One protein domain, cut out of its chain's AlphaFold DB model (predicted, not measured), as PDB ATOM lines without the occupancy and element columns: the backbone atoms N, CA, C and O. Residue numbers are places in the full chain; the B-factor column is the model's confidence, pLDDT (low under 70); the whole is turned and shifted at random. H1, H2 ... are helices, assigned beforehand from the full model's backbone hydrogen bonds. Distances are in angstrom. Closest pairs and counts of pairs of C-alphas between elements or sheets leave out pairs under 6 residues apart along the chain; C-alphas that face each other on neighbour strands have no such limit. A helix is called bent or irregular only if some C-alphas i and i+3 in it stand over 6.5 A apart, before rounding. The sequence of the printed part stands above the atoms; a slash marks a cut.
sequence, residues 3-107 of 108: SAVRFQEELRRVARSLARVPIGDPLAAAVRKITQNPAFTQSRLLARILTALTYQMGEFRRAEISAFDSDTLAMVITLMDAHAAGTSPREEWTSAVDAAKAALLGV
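What this domain is: This is residues 3 to 107 of the 108 residues of an uncharacterized protein of Betaproteobacteria bacterium RIFCSPLOWO2_02_FULL_67_26 (UniProt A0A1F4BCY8). Two helices, H3 and H5, run side by side the same way through the middle, though only a few of their C-alphas come near each other; H2 and H6 cover one side of this pair as two nearly aligned helices, and H1 and the short H4 are on the opposite side, H1 crossing H5 steeply. H2, H3, H5 and H6 form a bundle of four helices, and residues 18 to 25 pass from H1's side of H5 to H2's side. The printed part has 105 residues with six named helices in the order H1 to H6 and no named strand, and its class is all helix. It is compact, with a radius of gyration of the C-alphas of 12.5 A, and rounded, with spans of 35 by 28 by 26 A.

How they stand to each other: H1, residues 4 to 17, touches H5, residues 70 to 85, at a steep tilt of 56 degrees, opposite ways; the closest C-alphas are those of Ala 15 and Leu 73, 6.8 A apart, and H5 touches H1 with residues 73 to 80 alone. H1 only just touches H3, residues 41 to 55, with 3 pairs of C-alphas within 8 A; on H1 residue 4 alone takes part, and the closest C-alphas are those of Ala 4 and Ala 52, 6.1 A apart. H2, residues 26 to 36, touches H6, residues 90 to 105, at a shallow tilt of 13 degrees, the same way, with the C-alphas of Thr 35 and Ala 103 closest at 5.3 A. H2 and H3 form a helical hairpin, opposite ways at 37 degrees, a tilt only just steep; the closest C-alphas, of Ile 34 and Ser 43, are 4.8 A apart. H2 also touches H5, where the C-alphas of Pro 26 and Leu 79 are closest at 5.2 A. H3 is the hub, touching five other helices. H3 touches H6 at a shallow tilt of 29 degrees, opposite ways, with the C-alphas of Ala 47 and Ala 100 closest at 5.8 A. H3 and H5 stand at a shallow tilt of 7 degrees, the same way, but only just touch, with 3 pairs of C-alphas within 8 A; the closest are those of Leu 53 and His 83, 7.1 A apart. H4, residues 62 to 67, only just touches H3, with 3 pairs within 8 A and the C-alphas of Gln 42 and Ala 67 closest at 5.7 A. H4 also only just touches H1, with 3 pairs within 8 A and the C-alphas of Leu 11 and Ile 65 closest at 6.8 A. H6 is apart from H1, H4 and H5. In H2, H3, H5 and H6 every O i to N i+4 pair is within hydrogen-bond range; in H1 it is 9 of 10, and in H4 0 of 2, with 3 of 3 O i to N i+3 pairs within range.

Where its parts are: H1 begins at C-alpha 4, (262.212, 196.141, 230.337), and is 21.8 A long; it is irregular, with C-alphas 14 and 17 standing 7.4 A apart. H2 measures 15.2 A, and H3, which begins at C-alpha 41, (247.147, 205.085, 233.544), measures 21.1 A. After the six residues of H4 come H5, 22.5 A, and H6, 22.8 A, which ends at C-alpha 105, (249.168, 213.294, 222.968).

The domain as a whole: The two C-alphas farthest apart, those of Ser 17 and Gly 106, are 35.9 A from each other. The printed part, residues 3 to 107, has no cut. The links from H2 to H3, H4 to H5 and H5 to H6 are tight, those from H1 to H2 and H3 to H4 are short, and no link is long. The mean pLDDT of the printed part is 91.4, and residues 19 to 22 are under 70.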
ATOM      1  N   SER A   3     264.377 196.962 234.678       94.50
ATOM      2  CA  SER A   3     264.576 197.039 233.228       94.50
ATOM      3  C   SER A   3     263.387 196.423 232.484       94.50
ATOM      4  O   SER A   3     262.641 195.624 233.058       94.50
ATOM      5  N   ALA A   4     263.240 196.736 231.195       92.25
ATOM      6  CA  ALA A   4     262.212 196.141 230.337       92.25
ATOM      7  C   ALA A   4     262.189 194.601 230.412       92.25
ATOM      8  O   ALA A   4     261.127 194.013 230.601       92.25
ATOM      9  N   VAL A   5     263.359 193.952 230.351       93.00
ATOM     10  CA  VAL A   5     263.481 192.484 230.433       93.00
ATOM     11  C   VAL A   5     263.002 191.958 231.790       93.00
ATOM     12  O   VAL A   5     262.169 191.058 231.845       93.00
ATOM     13  N   ARG A   6     263.453 192.560 232.900       94.56
ATOM     14  CA  ARG A   6     263.023 192.151 234.253       94.56
ATOM     15  C   ARG A   6     261.532 192.376 234.485       94.56
ATOM     16  O   ARG A   6     260.882 191.588 235.164       94.56
ATOM     17  N   PHE A   7     260.977 193.447 233.928       94.94
ATOM     18  CA  PHE A   7     259.549 193.723 234.018       94.94
ATOM     19  C   PHE A   7     258.718 192.688 233.245       94.94
ATOM     20  O   PHE A   7     257.714 192.202 233.760       94.94
ATOM     21  N   GLN A   8     259.172 192.285 232.056       93.81
ATOM     22  CA  GLN A   8     258.559 191.211 231.271       93.81
ATOM     23  C   GLN A   8     258.568 189.859 232.009       93.81
ATOM     24  O   GLN A   8     257.566 189.141 231.991       93.81
ATOM     25  N   GLU A   9     259.658 189.515 232.698       94.44
ATOM     26  CA  GLU A   9     259.725 188.308 233.539       94.44
ATOM     27  C   GLU A   9     258.658 188.324 234.648       94.44
ATOM     28  O   GLU A   9     257.961 187.329 234.867       94.44
ATOM     29  N   GLU A  10     258.486 189.464 235.321       94.94
ATOM     30  CA  GLU A  10     257.476 189.618 236.369       94.94
ATOM     31  C   GLU A  10     256.044 189.582 235.809       94.94
ATOM     32  O   GLU A  10     255.188 188.922 236.399       94.94
ATOM     33  N   LEU A  11     255.784 190.191 234.645       94.19
ATOM     34  CA  LEU A  11     254.496 190.065 233.946       94.19
ATOM     35  C   LEU A  11     254.167 188.593 233.661       94.19
ATOM     36  O   LEU A  11     253.082 188.122 234.010       94.19
ATOM     37  N   ARG A  12     255.125 187.833 233.105       93.56
ATOM     38  CA  ARG A  12     254.963 186.388 232.859       93.56
ATOM     39  C   ARG A  12     254.696 185.622 234.149       93.56
ATOM     40  O   ARG A  12     253.896 184.692 234.145       93.56
ATOM     41  N   ARG A  13     255.353 185.990 235.255       93.12
ATOM     42  CA  ARG A  13     255.150 185.360 236.565       93.12
ATOM     43  C   ARG A  13     253.732 185.565 237.089       93.12
ATOM     44  O   ARG A  13     253.141 184.596 237.559       93.12
ATOM     45  N   VAL A  14     253.201 186.783 237.010       90.88
ATOM     46  CA  VAL A  14     251.846 187.099 237.490       90.88
ATOM     47  C   VAL A  14     250.783 186.456 236.598       90.88
ATOM     48  O   VAL A  14     249.779 185.961 237.097       90.88
ATOM     49  N   ALA A  15     251.026 186.377 235.291       89.56
ATOM     50  CA  ALA A  15     250.056 185.846 234.341       89.56
ATOM     51  C   ALA A  15     249.998 184.308 234.243       89.56
ATOM     52  O   ALA A  15     249.174 183.793 233.490       89.56
ATOM     53  N   ARG A  16     250.845 183.549 234.963       84.62
ATOM     54  CA  ARG A  16     250.919 182.073 234.822       84.62
ATOM     55  C   ARG A  16     249.589 181.362 235.058       84.62
ATOM     56  O   ARG A  16     249.364 180.316 234.465       84.62
ATOM     57  N   SER A  17     248.749 181.896 235.937       75.44
ATOM     58  CA  SER A  17     247.464 181.301 236.311       75.44
ATOM     59  C   SER A  17     246.274 181.880 235.546       75.44
ATOM     60  O   SER A  17     245.139 181.513 235.838       75.44
ATOM     61  N   LEU A  18     246.495 182.803 234.604       76.38
ATOM     62  CA  LEU A  18     245.408 183.403 233.838       76.38
ATOM     63  C   LEU A  18     244.990 182.484 232.690       76.38
ATOM     64  O   LEU A  18     245.817 182.070 231.874       76.38
ATOM     65  N   ALA A  19     243.687 182.217 232.601       67.88
ATOM     66  CA  ALA A  19     243.097 181.638 231.405       67.88
ATOM     67  C   ALA A  19     243.304 182.616 230.240       67.88
ATOM     68  O   ALA A  19     242.907 183.779 230.314       67.88
ATOM     69  N   ARG A  20     243.972 182.161 229.178       68.81
ATOM     70  CA  ARG A  20     244.261 183.001 228.016       68.81
ATOM     71  C   ARG A  20     243.125 182.883 227.011       68.81
ATOM     72  O   ARG A  20     242.907 181.811 226.455       68.81
ATOM     73  N   VAL A  21     242.444 183.993 226.751       67.94
ATOM     74  CA  VAL A  21     241.591 184.108 225.565       67.94
ATOM     75  C   VAL A  21     242.507 184.380 224.369       67.94
ATOM     76  O   VAL A  21     243.352 185.278 224.458       67.94
ATOM     77  N   PRO A  22     242.394 183.625 223.263       65.88
ATOM     78  CA  PRO A  22     243.164 183.903 222.059       65.88
ATOM     79  C   PRO A  22     242.849 185.310 221.549       65.88
ATOM     80  O   PRO A  22     241.695 185.642 221.287       65.88
ATOM     81  N   ILE A  23     243.881 186.134 221.394       78.88
ATOM     82  CA  ILE A  23     243.770 187.438 220.741       78.88
ATOM     83  C   ILE A  23     244.405 187.278 219.367       78.88
ATOM     84  O   ILE A  23     245.596 186.997 219.282       78.88
ATOM     85  N   GLY A  24     243.595 187.409 218.312       78.69
ATOM     86  CA  GLY A  24     244.047 187.182 216.935       78.69
ATOM     87  C   GLY A  24     245.148 188.153 216.507       78.69
ATOM     88  O   GLY A  24     246.174 187.721 216.000       78.69
ATOM     89  N   ASP A  25     244.955 189.447 216.779       88.81
ATOM     90  CA  ASP A  25     245.955 190.491 216.537       88.81
ATOM     91  C   ASP A  25     246.207 191.284 217.833       88.81
ATOM     92  O   ASP A  25     245.441 192.203 218.166       88.81
ATOM     93  N   PRO A  26     247.235 190.911 218.621       90.38
ATOM     94  CA  PRO A  26     247.536 191.579 219.882       90.38
ATOM     95  C   PRO A  26     248.062 193.004 219.689       90.38
ATOM     96  O   PRO A  26     247.861 193.839 220.573       90.38
ATOM     97  N   LEU A  27     248.699 193.304 218.553       93.50
ATOM     98  CA  LEU A  27     249.280 194.615 218.287       93.50
ATOM     99  C   LEU A  27     248.175 195.633 217.987       93.50
ATOM    100  O   LEU A  27     248.080 196.660 218.669       93.50
ATOM    101  N   ALA A  28     247.264 195.309 217.065       93.44
ATOM    102  CA  ALA A  28     246.101 196.147 216.784       93.44
ATOM    103  C   ALA A  28     245.165 196.259 217.998       93.44
ATOM    104  O   ALA A  28     244.602 197.328 218.259       93.44
ATOM    105  N   ALA A  29     245.007 195.185 218.780       93.75
ATOM    106  CA  ALA A  29     244.218 195.224 220.010       93.75
ATOM    107  C   ALA A  29     244.803 196.191 221.051       93.75
ATOM    108  O   ALA A  29     244.046 196.967 221.641       93.75
ATOM    109  N   ALA A  30     246.127 196.192 221.237       94.94
ATOM    110  CA  ALA A  30     246.795 197.099 222.162       94.94
ATOM    111  C   ALA A  30     246.623 198.569 221.746       94.94
ATOM    112  O   ALA A  30     246.235 199.393 222.578       94.94
ATOM    113  N   VAL A  31     246.836 198.884 220.461       96.62
ATOM    114  CA  VAL A  31     246.637 200.243 219.923       96.62
ATOM    115  C   VAL A  31     245.194 200.691 220.126       96.62
ATOM    116  O   VAL A  31     244.956 201.744 220.713       96.62
ATOM    117  N   ARG A  32     244.218 199.860 219.743       95.75
ATOM    118  CA  ARG A  32     242.792 200.162 219.926       95.75
ATOM    119  C   ARG A  32     242.444 200.448 221.386       95.75
ATOM    120  O   ARG A  32     241.729 201.411 221.648       95.75
ATOM    121  N   LYS A  33     242.954 199.655 222.337       94.88
ATOM    122  CA  LYS A  33     242.686 199.874 223.768       94.88
ATOM    123  C   LYS A  33     243.228 201.227 224.242       94.88
ATOM    124  O   LYS A  33     242.537 201.928 224.982       94.88
ATOM    125  N   ILE A  34     244.423 201.611 223.784       96.50
ATOM    126  CA  ILE A  34     245.022 202.920 224.082       96.50
ATOM    127  C   ILE A  34     244.177 204.043 223.482       96.50
ATOM    128  O   ILE A  34     243.824 204.971 224.201       96.50
ATOM    129  N   THR A  35     243.808 203.942 222.204       95.88
ATOM    130  CA  THR A  35     243.004 204.956 221.503       95.88
ATOM    131  C   THR A  35     241.619 205.141 222.118       95.88
ATOM    132  O   THR A  35     241.112 206.256 222.144       95.88
ATOM    133  N   GLN A  36     241.005 204.075 222.635       95.38
ATOM    134  CA  GLN A  36     239.696 204.153 223.287       95.38
ATOM    135  C   GLN A  36     239.753 204.806 224.671       95.38
ATOM    136  O   GLN A  36     238.795 205.461 225.068       95.38
ATOM    137  N   ASN A  37     240.852 204.630 225.414       93.50
ATOM    138  CA  ASN A  37     240.978 205.125 226.789       93.50
ATOM    139  C   ASN A  37     242.318 205.844 227.043       93.50
ATOM    140  O   ASN A  37     243.056 205.467 227.960       93.50
ATOM    141  N   PRO A  38     242.678 206.879 226.270       92.69
ATOM    142  CA  PRO A  38     244.032 207.436 226.291       92.69
ATOM    143  C   PRO A  38     244.380 208.181 227.595       92.69
ATOM    144  O   PRO A  38     245.546 208.257 227.980       92.69
ATOM    145  N   ALA A  39     243.382 208.649 228.354       92.12
ATOM    146  CA  ALA A  39     243.591 209.285 229.660       92.12
ATOM    147  C   ALA A  39     243.997 208.303 230.782       92.12
ATOM    148  O   ALA A  39     244.491 208.729 231.834       92.12
ATOM    149  N   PHE A  40     243.785 206.997 230.587       91.88
ATOM    150  CA  PHE A  40     243.925 205.992 231.640       91.88
ATOM    151  C   PHE A  40     245.401 205.654 231.882       91.88
ATOM    152  O   PHE A  40     246.190 205.478 230.952       91.88
ATOM    153  N   THR A  41     245.780 205.488 233.153       91.25
ATOM    154  CA  THR A  41     247.147 205.085 233.544       91.25
ATOM    155  C   THR A  41     247.568 203.772 232.885       91.25
ATOM    156  O   THR A  41     248.704 203.647 232.429       91.25
ATOM    157  N   GLN A  42     246.639 202.823 232.766       92.81
ATOM    158  CA  GLN A  42     246.849 201.545 232.090       92.81
ATOM    159  C   GLN A  42     247.250 201.722 230.616       92.81
ATOM    160  O   GLN A  42     248.162 201.045 230.148       92.81
ATOM    161  N   SER A  43     246.635 202.669 229.900       95.00
ATOM    162  CA  SER A  43     246.951 202.971 228.497       95.00
ATOM    163  C   SER A  43     248.349 203.569 228.344       95.00
ATOM    164  O   SER A  43     249.105 203.162 227.462       95.00
ATOM    165  N   ARG A  44     248.749 204.468 229.254       94.62
ATOM    166  CA  ARG A  44     250.121 205.006 229.288       94.62
ATOM    167  C   ARG A  44     251.156 203.911 229.547       94.62
ATOM    168  O   ARG A  44     252.210 203.889 228.911       94.62
ATOM    169  N   LEU A  45     250.861 202.993 230.469       95.81
ATOM    170  CA  LEU A  45     251.729 201.851 230.751       95.81
ATOM    171  C   LEU A  45     251.819 200.904 229.547       95.81
ATOM    172  O   LEU A  45     252.917 200.495 229.179       95.81
ATOM    173  N   LEU A  46     250.695 200.608 228.894       96.00
ATOM    174  CA  LEU A  46     250.647 199.765 227.701       96.00
ATOM    175  C   LEU A  46     251.457 200.366 226.538       96.00
ATOM    176  O   LEU A  46     252.234 199.653 225.907       96.00
ATOM    177  N   ALA A  47     251.375 201.680 226.310       96.12
ATOM    178  CA  ALA A  47     252.195 202.365 225.306       96.12
ATOM    179  C   ALA A  47     253.703 202.305 225.625       96.12
ATOM    180  O   ALA A  47     254.537 202.132 224.729       96.12
ATOM    181  N   ARG A  48     254.074 202.396 226.910       96.38
ATOM    182  CA  ARG A  48     255.464 202.200 227.358       96.38
ATOM    183  C   ARG A  48     255.942 200.769 227.126       96.38
ATOM    184  O   ARG A  48     257.086 200.591 226.722       96.38
ATOM    185  N   ILE A  49     255.086 199.764 227.322       96.06
ATOM    186  CA  ILE A  49     255.412 198.364 227.004       96.06
ATOM    187  C   ILE A  49     255.620 198.181 225.497       96.06
ATOM    188  O   ILE A  49     256.618 197.581 225.112       96.06
ATOM    189  N   LEU A  50     254.751 198.741 224.645       96.25
ATOM    190  CA  LEU A  50     254.928 198.706 223.183       96.25
ATOM    191  C   LEU A  50     256.273 199.310 222.761       96.25
ATOM    192  O   LEU A  50     257.020 198.716 221.983       96.25
ATOM    193  N   THR A  51     256.615 200.464 223.335       96.31
ATOM    194  CA  THR A  51     257.907 201.127 223.103       96.31
ATOM    195  C   THR A  51     259.068 200.240 223.564       96.31
ATOM    196  O   THR A  51     260.058 200.091 222.852       96.31
ATOM    197  N   ALA A  52     258.939 199.613 224.734       95.81
ATOM    198  CA  ALA A  52     259.975 198.762 225.300       95.81
ATOM    199  C   ALA A  52     260.202 197.469 224.520       95.81
ATOM    200  O   ALA A  52     261.344 197.037 224.404       95.81
ATOM    201  N   LEU A  53     259.149 196.865 223.972       94.62
ATOM    202  CA  LEU A  53     259.283 195.715 223.080       94.62
ATOM    203  C   LEU A  53     260.001 196.130 221.790       94.62
ATOM    204  O   LEU A  53     261.025 195.549 221.449       94.62
ATOM    205  N   THR A  54     259.544 197.215 221.162       95.31
ATOM    206  CA  THR A  54     260.047 197.681 219.858       95.31
ATOM    207  C   THR A  54     261.508 198.142 219.890       95.31
ATOM    208  O   THR A  54     262.263 197.889 218.950       95.31
ATOM    209  N   TYR A  55     261.920 198.834 220.957       93.06
ATOM    210  CA  TYR A  55     263.246 199.462 221.044       93.06
ATOM    211  C   TYR A  55     264.144 198.878 222.138       93.06
ATOM    212  O   TYR A  55     265.271 199.333 222.285       93.06
ATOM    213  N   GLN A  56     263.673 197.888 222.903       85.00
ATOM    214  CA  GLN A  56     264.404 197.278 224.026       85.00
ATOM    215  C   GLN A  56     264.815 198.273 225.126       85.00
ATOM    216  O   GLN A  56     265.832 198.103 225.796       85.00
ATOM    217  N   MET A  57     264.009 199.315 225.345       87.31
ATOM    218  CA  MET A  57     264.310 200.398 226.288       87.31
ATOM    219  C   MET A  57     263.171 200.661 227.270       87.31
ATOM    220  O   MET A  57     262.011 200.374 226.996       87.31
ATOM    221  N   GLY A  58     263.496 201.268 228.408       89.12
ATOM    222  CA  GLY A  58     262.512 201.753 229.372       89.12
ATOM    223  C   GLY A  58     262.693 201.180 230.770       89.12
ATOM    224  O   GLY A  58     263.235 200.089 230.972       89.12
ATOM    225  N   GLU A  59     262.201 201.947 231.738       92.75
ATOM    226  CA  GLU A  59     262.187 201.588 233.148       92.75
ATOM    227  C   GLU A  59     260.759 201.444 233.647       92.75
ATOM    228  O   GLU A  59     259.872 202.219 233.278       92.75
ATOM    229  N   PHE A  60     260.550 200.459 234.514       95.81
ATOM    230  CA  PHE A  60     259.241 200.125 235.058       95.81
ATOM    231  C   PHE A  60     259.308 199.922 236.571       95.81
ATOM    232  O   PHE A  60     260.323 199.498 237.130       95.81
ATOM    233  N   ARG A  61     258.211 200.196 237.268       95.00
ATOM    234  CA  ARG A  61     258.043 199.833 238.678       95.00
ATOM    235  C   ARG A  61     257.266 198.532 238.747       95.00
ATOM    236  O   ARG A  61     256.252 198.381 238.084       95.00
ATOM    237  N   ARG A  62     257.667 197.618 239.632       92.81
ATOM    238  CA  ARG A  62     256.930 196.360 239.856       92.81
ATOM    239  C   ARG A  62     255.448 196.589 240.186       92.81
ATOM    240  O   ARG A  62     254.598 195.842 239.722       92.81
ATOM    241  N   ALA A  63     255.146 197.650 240.938       93.38
ATOM    242  CA  ALA A  63     253.781 198.041 241.290       93.38
ATOM    243  C   ALA A  63     252.913 198.423 240.075       93.38
ATOM    244  O   ALA A  63     251.697 198.393 240.175       93.38
ATOM    245  N   GLU A  64     253.499 198.745 238.918       94.12
ATOM    246  CA  GLU A  64     252.727 199.047 237.705       94.12
ATOM    247  C   GLU A  64     251.988 197.815 237.164       94.12
ATOM    248  O   GLU A  64     250.990 197.972 236.472       94.12
ATOM    249  N   ILE A  65     252.406 196.594 237.523       92.62
ATOM    250  CA  ILE A  65     251.716 195.365 237.101       92.62
ATOM    251  C   ILE A  65     250.267 195.340 237.606       92.62
ATOM    252  O   ILE A  65     249.383 194.898 236.879       92.62
ATOM    253  N   SER A  66     249.996 195.871 238.805       91.06
ATOM    254  CA  SER A  66     248.633 195.914 239.354       91.06
ATOM    255  C   SER A  66     247.725 196.937 238.665       91.06
ATOM    256  O   SER A  66     246.546 197.007 238.994       91.06
ATOM    257  N   ALA A  67     248.246 197.744 237.732       91.50
ATOM    258  CA  ALA A  67     247.427 198.625 236.900       91.50
ATOM    259  C   ALA A  67     246.700 197.866 235.776       91.50
ATOM    260  O   ALA A  67     245.826 198.439 235.128       91.50
ATOM    261  N   PHE A  68     247.068 196.606 235.519       91.38
ATOM    262  CA  PHE A  68     246.386 195.759 234.550       91.38
ATOM    263  C   PHE A  68     245.298 194.914 235.210       91.38
ATOM    264  O   PHE A  68     245.564 194.150 236.135       91.38
ATOM    265  N   ASP A  69     244.083 195.007 234.670       89.81
ATOM    266  CA  ASP A  69     243.081 193.950 234.812       89.81
ATOM    267  C   ASP A  69     243.553 192.639 234.141       89.81
ATOM    268  O   ASP A  69     244.539 192.616 233.392       89.81
ATOM    269  N   SER A  70     242.852 191.537 234.419       88.25
ATOM    270  CA  SER A  70     243.187 190.202 233.900       88.25
ATOM    271  C   SER A  70     243.261 190.158 232.377       88.25
ATOM    272  O   SER A  70     244.174 189.544 231.824       88.25
ATOM    273  N   ASP A  71     242.333 190.831 231.704       88.50
ATOM    274  CA  ASP A  71     242.181 190.772 230.250       88.50
ATOM    275  C   ASP A  71     243.321 191.520 229.561       88.50
ATOM    276  O   ASP A  71     243.909 191.065 228.580       88.50
ATOM    277  N   THR A  72     243.697 192.661 230.123       90.50
ATOM    278  CA  THR A  72     244.798 193.477 229.624       90.50
ATOM    279  C   THR A  72     246.132 192.836 229.942       90.50
ATOM    280  O   THR A  72     247.032 192.884 229.108       90.50
ATOM    281  N   LEU A  73     246.266 192.193 231.104       92.19
ATOM    282  CA  LEU A  73     247.454 191.409 231.404       92.19
ATOM    283  C   LEU A  73     247.589 190.237 230.420       92.19
ATOM    284  O   LEU A  73     248.667 190.045 229.862       92.19
ATOM    285  N   ALA A  74     246.507 189.511 230.124       90.75
ATOM    286  CA  ALA A  74     246.508 188.457 229.108       90.75
ATOM    287  C   ALA A  74     246.906 188.998 227.722       90.75
ATOM    288  O   ALA A  74     247.756 188.408 227.056       90.75
ATOM    289  N   MET A  75     246.376 190.158 227.321       91.94
ATOM    290  CA  MET A  75     246.762 190.833 226.078       91.94
ATOM    291  C   MET A  75     248.242 191.207 226.037       91.94
ATOM    292  O   MET A  75     248.900 190.952 225.031       91.94
ATOM    293  N   VAL A  76     248.781 191.779 227.115       94.12
ATOM    294  CA  VAL A  76     250.208 192.124 227.217       94.12
ATOM    295  C   VAL A  76     251.079 190.880 227.054       94.12
ATOM    296  O   VAL A  76     252.099 190.933 226.374       94.12
ATOM    297  N   ILE A  77     250.673 189.744 227.619       93.88
ATOM    298  CA  ILE A  77     251.411 188.493 227.442       93.88
ATOM    299  C   ILE A  77     251.349 187.994 225.998       93.88
ATOM    300  O   ILE A  77     252.389 187.640 225.448       93.88
ATOM    301  N   THR A  78     250.179 188.015 225.356       92.69
ATOM    302  CA  THR A  78     250.064 187.647 223.935       92.69
ATOM    303  C   THR A  78     250.901 188.571 223.046       92.69
ATOM    304  O   THR A  78     251.551 188.104 222.118       92.69
ATOM    305  N   LEU A  79     250.963 189.866 223.366       93.62
ATOM    306  CA  LEU A  79     251.820 190.842 222.688       93.62
ATOM    307  C   LEU A  79     253.310 190.489 222.841       93.62
ATOM    308  O   LEU A  79     254.057 190.503 221.866       93.62
ATOM    309  N   MET A  80     253.745 190.137 224.053       94.19
ATOM    310  CA  MET A  80     255.121 189.705 224.314       94.19
ATOM    311  C   MET A  80     255.475 188.414 223.569       94.19
ATOM    312  O   MET A  80     256.591 188.287 223.068       94.19
ATOM    313  N   ASP A  81     254.547 187.459 223.509       92.50
ATOM    314  CA  ASP A  81     254.746 186.195 222.801       92.50
ATOM    315  C   ASP A  81     254.793 186.415 221.276       92.50
ATOM    316  O   ASP A  81     255.686 185.883 220.621       92.50
ATOM    317  N   ALA A  82     253.929 187.275 220.722       92.12
ATOM    318  CA  ALA A  82     253.962 187.672 219.309       92.12
ATOM    319  C   ALA A  82     255.275 188.377 218.930       92.12
ATOM    320  O   ALA A  82     255.884 188.066 217.905       92.12
ATOM    321  N   HIS A  83     255.763 189.282 219.788       93.38
ATOM    322  CA  HIS A  83     257.055 189.940 219.594       93.38
ATOM    323  C   HIS A  83     258.211 188.931 219.584       93.38
ATOM    324  O   HIS A  83     259.066 188.972 218.704       93.38
ATOM    325  N   ALA A  84     258.233 188.005 220.548       92.19
ATOM    326  CA  ALA A  84     259.278 186.989 220.650       92.19
ATOM    327  C   ALA A  84     259.255 185.989 219.483       92.19
ATOM    328  O   ALA A  84     260.310 185.538 219.045       92.19
ATOM    329  N   ALA A  85     258.067 185.661 218.973       91.50
ATOM    330  CA  ALA A  85     257.892 184.793 217.815       91.50
ATOM    331  C   ALA A  85     258.209 185.490 216.478       91.50
ATOM    332  O   ALA A  85     258.309 184.814 215.457       91.50
ATOM    333  N   GLY A  86     258.365 186.820 216.468       90.19
ATOM    334  CA  GLY A  86     258.632 187.585 215.250       90.19
ATOM    335  C   GLY A  86     257.483 187.531 214.240       90.19
ATOM    336  O   GLY A  86     257.727 187.585 213.040       90.19
ATOM    337  N   THR A  87     256.236 187.395 214.709       87.31
ATOM    338  CA  THR A  87     255.060 187.195 213.839       87.31
ATOM    339  C   THR A  87     254.677 188.428 213.028       87.31
ATOM    340  O   THR A  87     253.985 188.290 212.026       87.31
ATOM    341  N   SER A  88     255.125 189.611 213.454       89.25
ATOM    342  CA  SER A  88     254.913 190.886 212.765       89.25
ATOM    343  C   SER A  88     256.254 191.552 212.447       89.25
ATOM    344  O   SER A  88     257.150 191.545 213.302       89.25
ATOM    345  N   PRO A  89     256.406 192.168 211.261       92.19
ATOM    346  CA  PRO A  89     257.592 192.932 210.898       92.19
ATOM    347  C   PRO A  89     257.792 194.141 211.817       92.19
ATOM    348  O   PRO A  89     256.852 194.728 212.351       92.19
ATOM    349  N   ARG A  90     259.048 194.571 211.962       92.88
ATOM    350  CA  ARG A  90     259.433 195.712 212.812       92.88
ATOM    351  C   ARG A  90     258.703 197.020 212.466       92.88
ATOM    352  O   ARG A  90     258.488 197.855 213.346       92.88
ATOM    353  N   GLU A  91     258.344 197.213 211.202       94.69
ATOM    354  CA  GLU A  91     257.617 198.394 210.722       94.69
ATOM    355  C   GLU A  91     256.206 198.484 211.314       94.69
ATOM    356  O   GLU A  91     255.775 199.570 211.704       94.69
ATOM    357  N   GLU A  92     255.522 197.347 211.482       95.31
ATOM    358  CA  GLU A  92     254.216 197.292 212.148       95.31
ATOM    359  C   GLU A  92     254.338 197.686 213.621       95.31
ATOM    360  O   GLU A  92     253.559 198.502 214.113       95.31
ATOM    361  N   TRP A  93     255.362 197.185 214.319       96.00
ATOM    362  CA  TRP A  93     255.639 197.558 215.712       96.00
ATOM    363  C   TRP A  93     255.927 199.050 215.867       96.00
ATOM    364  O   TRP A  93     255.397 199.699 216.769       96.00
ATOM    365  N   THR A  94     256.730 199.605 214.961       96.62
ATOM    366  CA  THR A  94     257.055 201.036 214.948       96.62
ATOM    367  C   THR A  94     255.793 201.870 214.717       96.62
ATOM    368  O   THR A  94     255.495 202.761 215.510       96.62
ATOM    369  N   SER A  95     254.984 201.501 213.721       96.12
ATOM    370  CA  SER A  95     253.711 202.167 213.416       96.12
ATOM    371  C   SER A  95     252.728 202.102 214.590       96.12
ATOM    372  O   SER A  95     252.056 203.085 214.903       96.12
ATOM    373  N   ALA A  96     252.665 200.967 215.290       96.62
ATOM    374  CA  ALA A  96     251.833 200.803 216.475       96.62
ATOM    375  C   ALA A  96     252.293 201.691 217.643       96.62
ATOM    376  O   ALA A  96     251.457 202.259 218.349       96.62
ATOM    377  N   VAL A  97     253.607 201.847 217.845       97.00
ATOM    378  CA  VAL A  97     254.148 202.777 218.847       97.00
ATOM    379  C   VAL A  97     253.794 204.221 218.501       97.00
ATOM    380  O   VAL A  97     253.377 204.967 219.389       97.00
ATOM    381  N   ASP A  98     253.924 204.617 217.238       97.06
ATOM    382  CA  ASP A  98     253.609 205.978 216.803       97.06
ATOM    383  C   ASP A  98     252.114 206.283 216.958       97.06
ATOM    384  O   ASP A  98     251.751 207.313 217.531       97.06
ATOM    385  N   ALA A  99     251.243 205.345 216.575       96.88
ATOM    386  CA  ALA A  99     249.801 205.453 216.792       96.88
ATOM    387  C   ALA A  99     249.442 205.551 218.287       96.88
ATOM    388  O   ALA A  99     248.636 206.398 218.683       96.88
ATOM    389  N   ALA A 100     250.067 204.729 219.136       96.31
ATOM    390  CA  ALA A 100     249.874 204.776 220.582       96.31
ATOM    391  C   ALA A 100     250.301 206.126 221.177       96.31
ATOM    392  O   ALA A 100     249.579 206.698 221.995       96.31
ATOM    393  N   LYS A 101     251.457 206.661 220.765       95.31
ATOM    394  CA  LYS A 101     251.940 207.976 221.212       95.31
ATOM    395  C   LYS A 101     251.012 209.098 220.755       95.31
ATOM    396  O   LYS A 101     250.651 209.937 221.575       95.31
ATOM    397  N   ALA A 102     250.589 209.090 219.491       95.81
ATOM    398  CA  ALA A 102     249.656 210.077 218.951       95.81
ATOM    399  C   ALA A 102     248.332 210.095 219.733       95.81
ATOM    400  O   ALA A 102     247.856 211.163 220.116       95.81
ATOM    401  N   ALA A 103     247.782 208.918 220.052       94.44
ATOM    402  CA  ALA A 103     246.565 208.804 220.852       94.44
ATOM    403  C   ALA A 103     246.713 209.399 222.264       94.44
ATOM    404  O   ALA A 103     245.782 210.023 222.764       94.44
ATOM    405  N   LEU A 104     247.873 209.230 222.908       93.50
ATOM    406  CA  LEU A 104     248.131 209.799 224.237       93.50
ATOM    407  C   LEU A 104     248.345 211.320 224.209       93.50
ATOM    408  O   LEU A 104     247.971 211.994 225.167       93.50
ATOM    409  N   LEU A 105     248.943 211.854 223.140       90.69
ATOM    410  CA  LEU A 105     249.168 213.294 222.968       90.69
ATOM    411  C   LEU A 105     247.869 214.056 222.690       90.69
ATOM    412  O   LEU A 105     247.725 215.180 223.151       90.69
ATOM    413  N   GLY A 106     246.896 213.439 222.013       80.19
ATOM    414  CA  GLY A 106     245.586 214.050 221.738       80.19
ATOM    415  C   GLY A 106     244.704 214.308 222.971       80.19
ATOM    416  O   GLY A 106     243.585 214.784 222.819       80.19
ATOM    417  N   VAL A 107     245.176 213.970 224.176       73.31
ATOM    418  CA  VAL A 107     244.480 214.171 225.463       73.31
ATOM    419  C   VAL A 107     245.143 215.259 226.319       73.31
ATOM    420  O   VAL A 107     244.652 215.550 227.408       73.31
TER     421      VAL A 107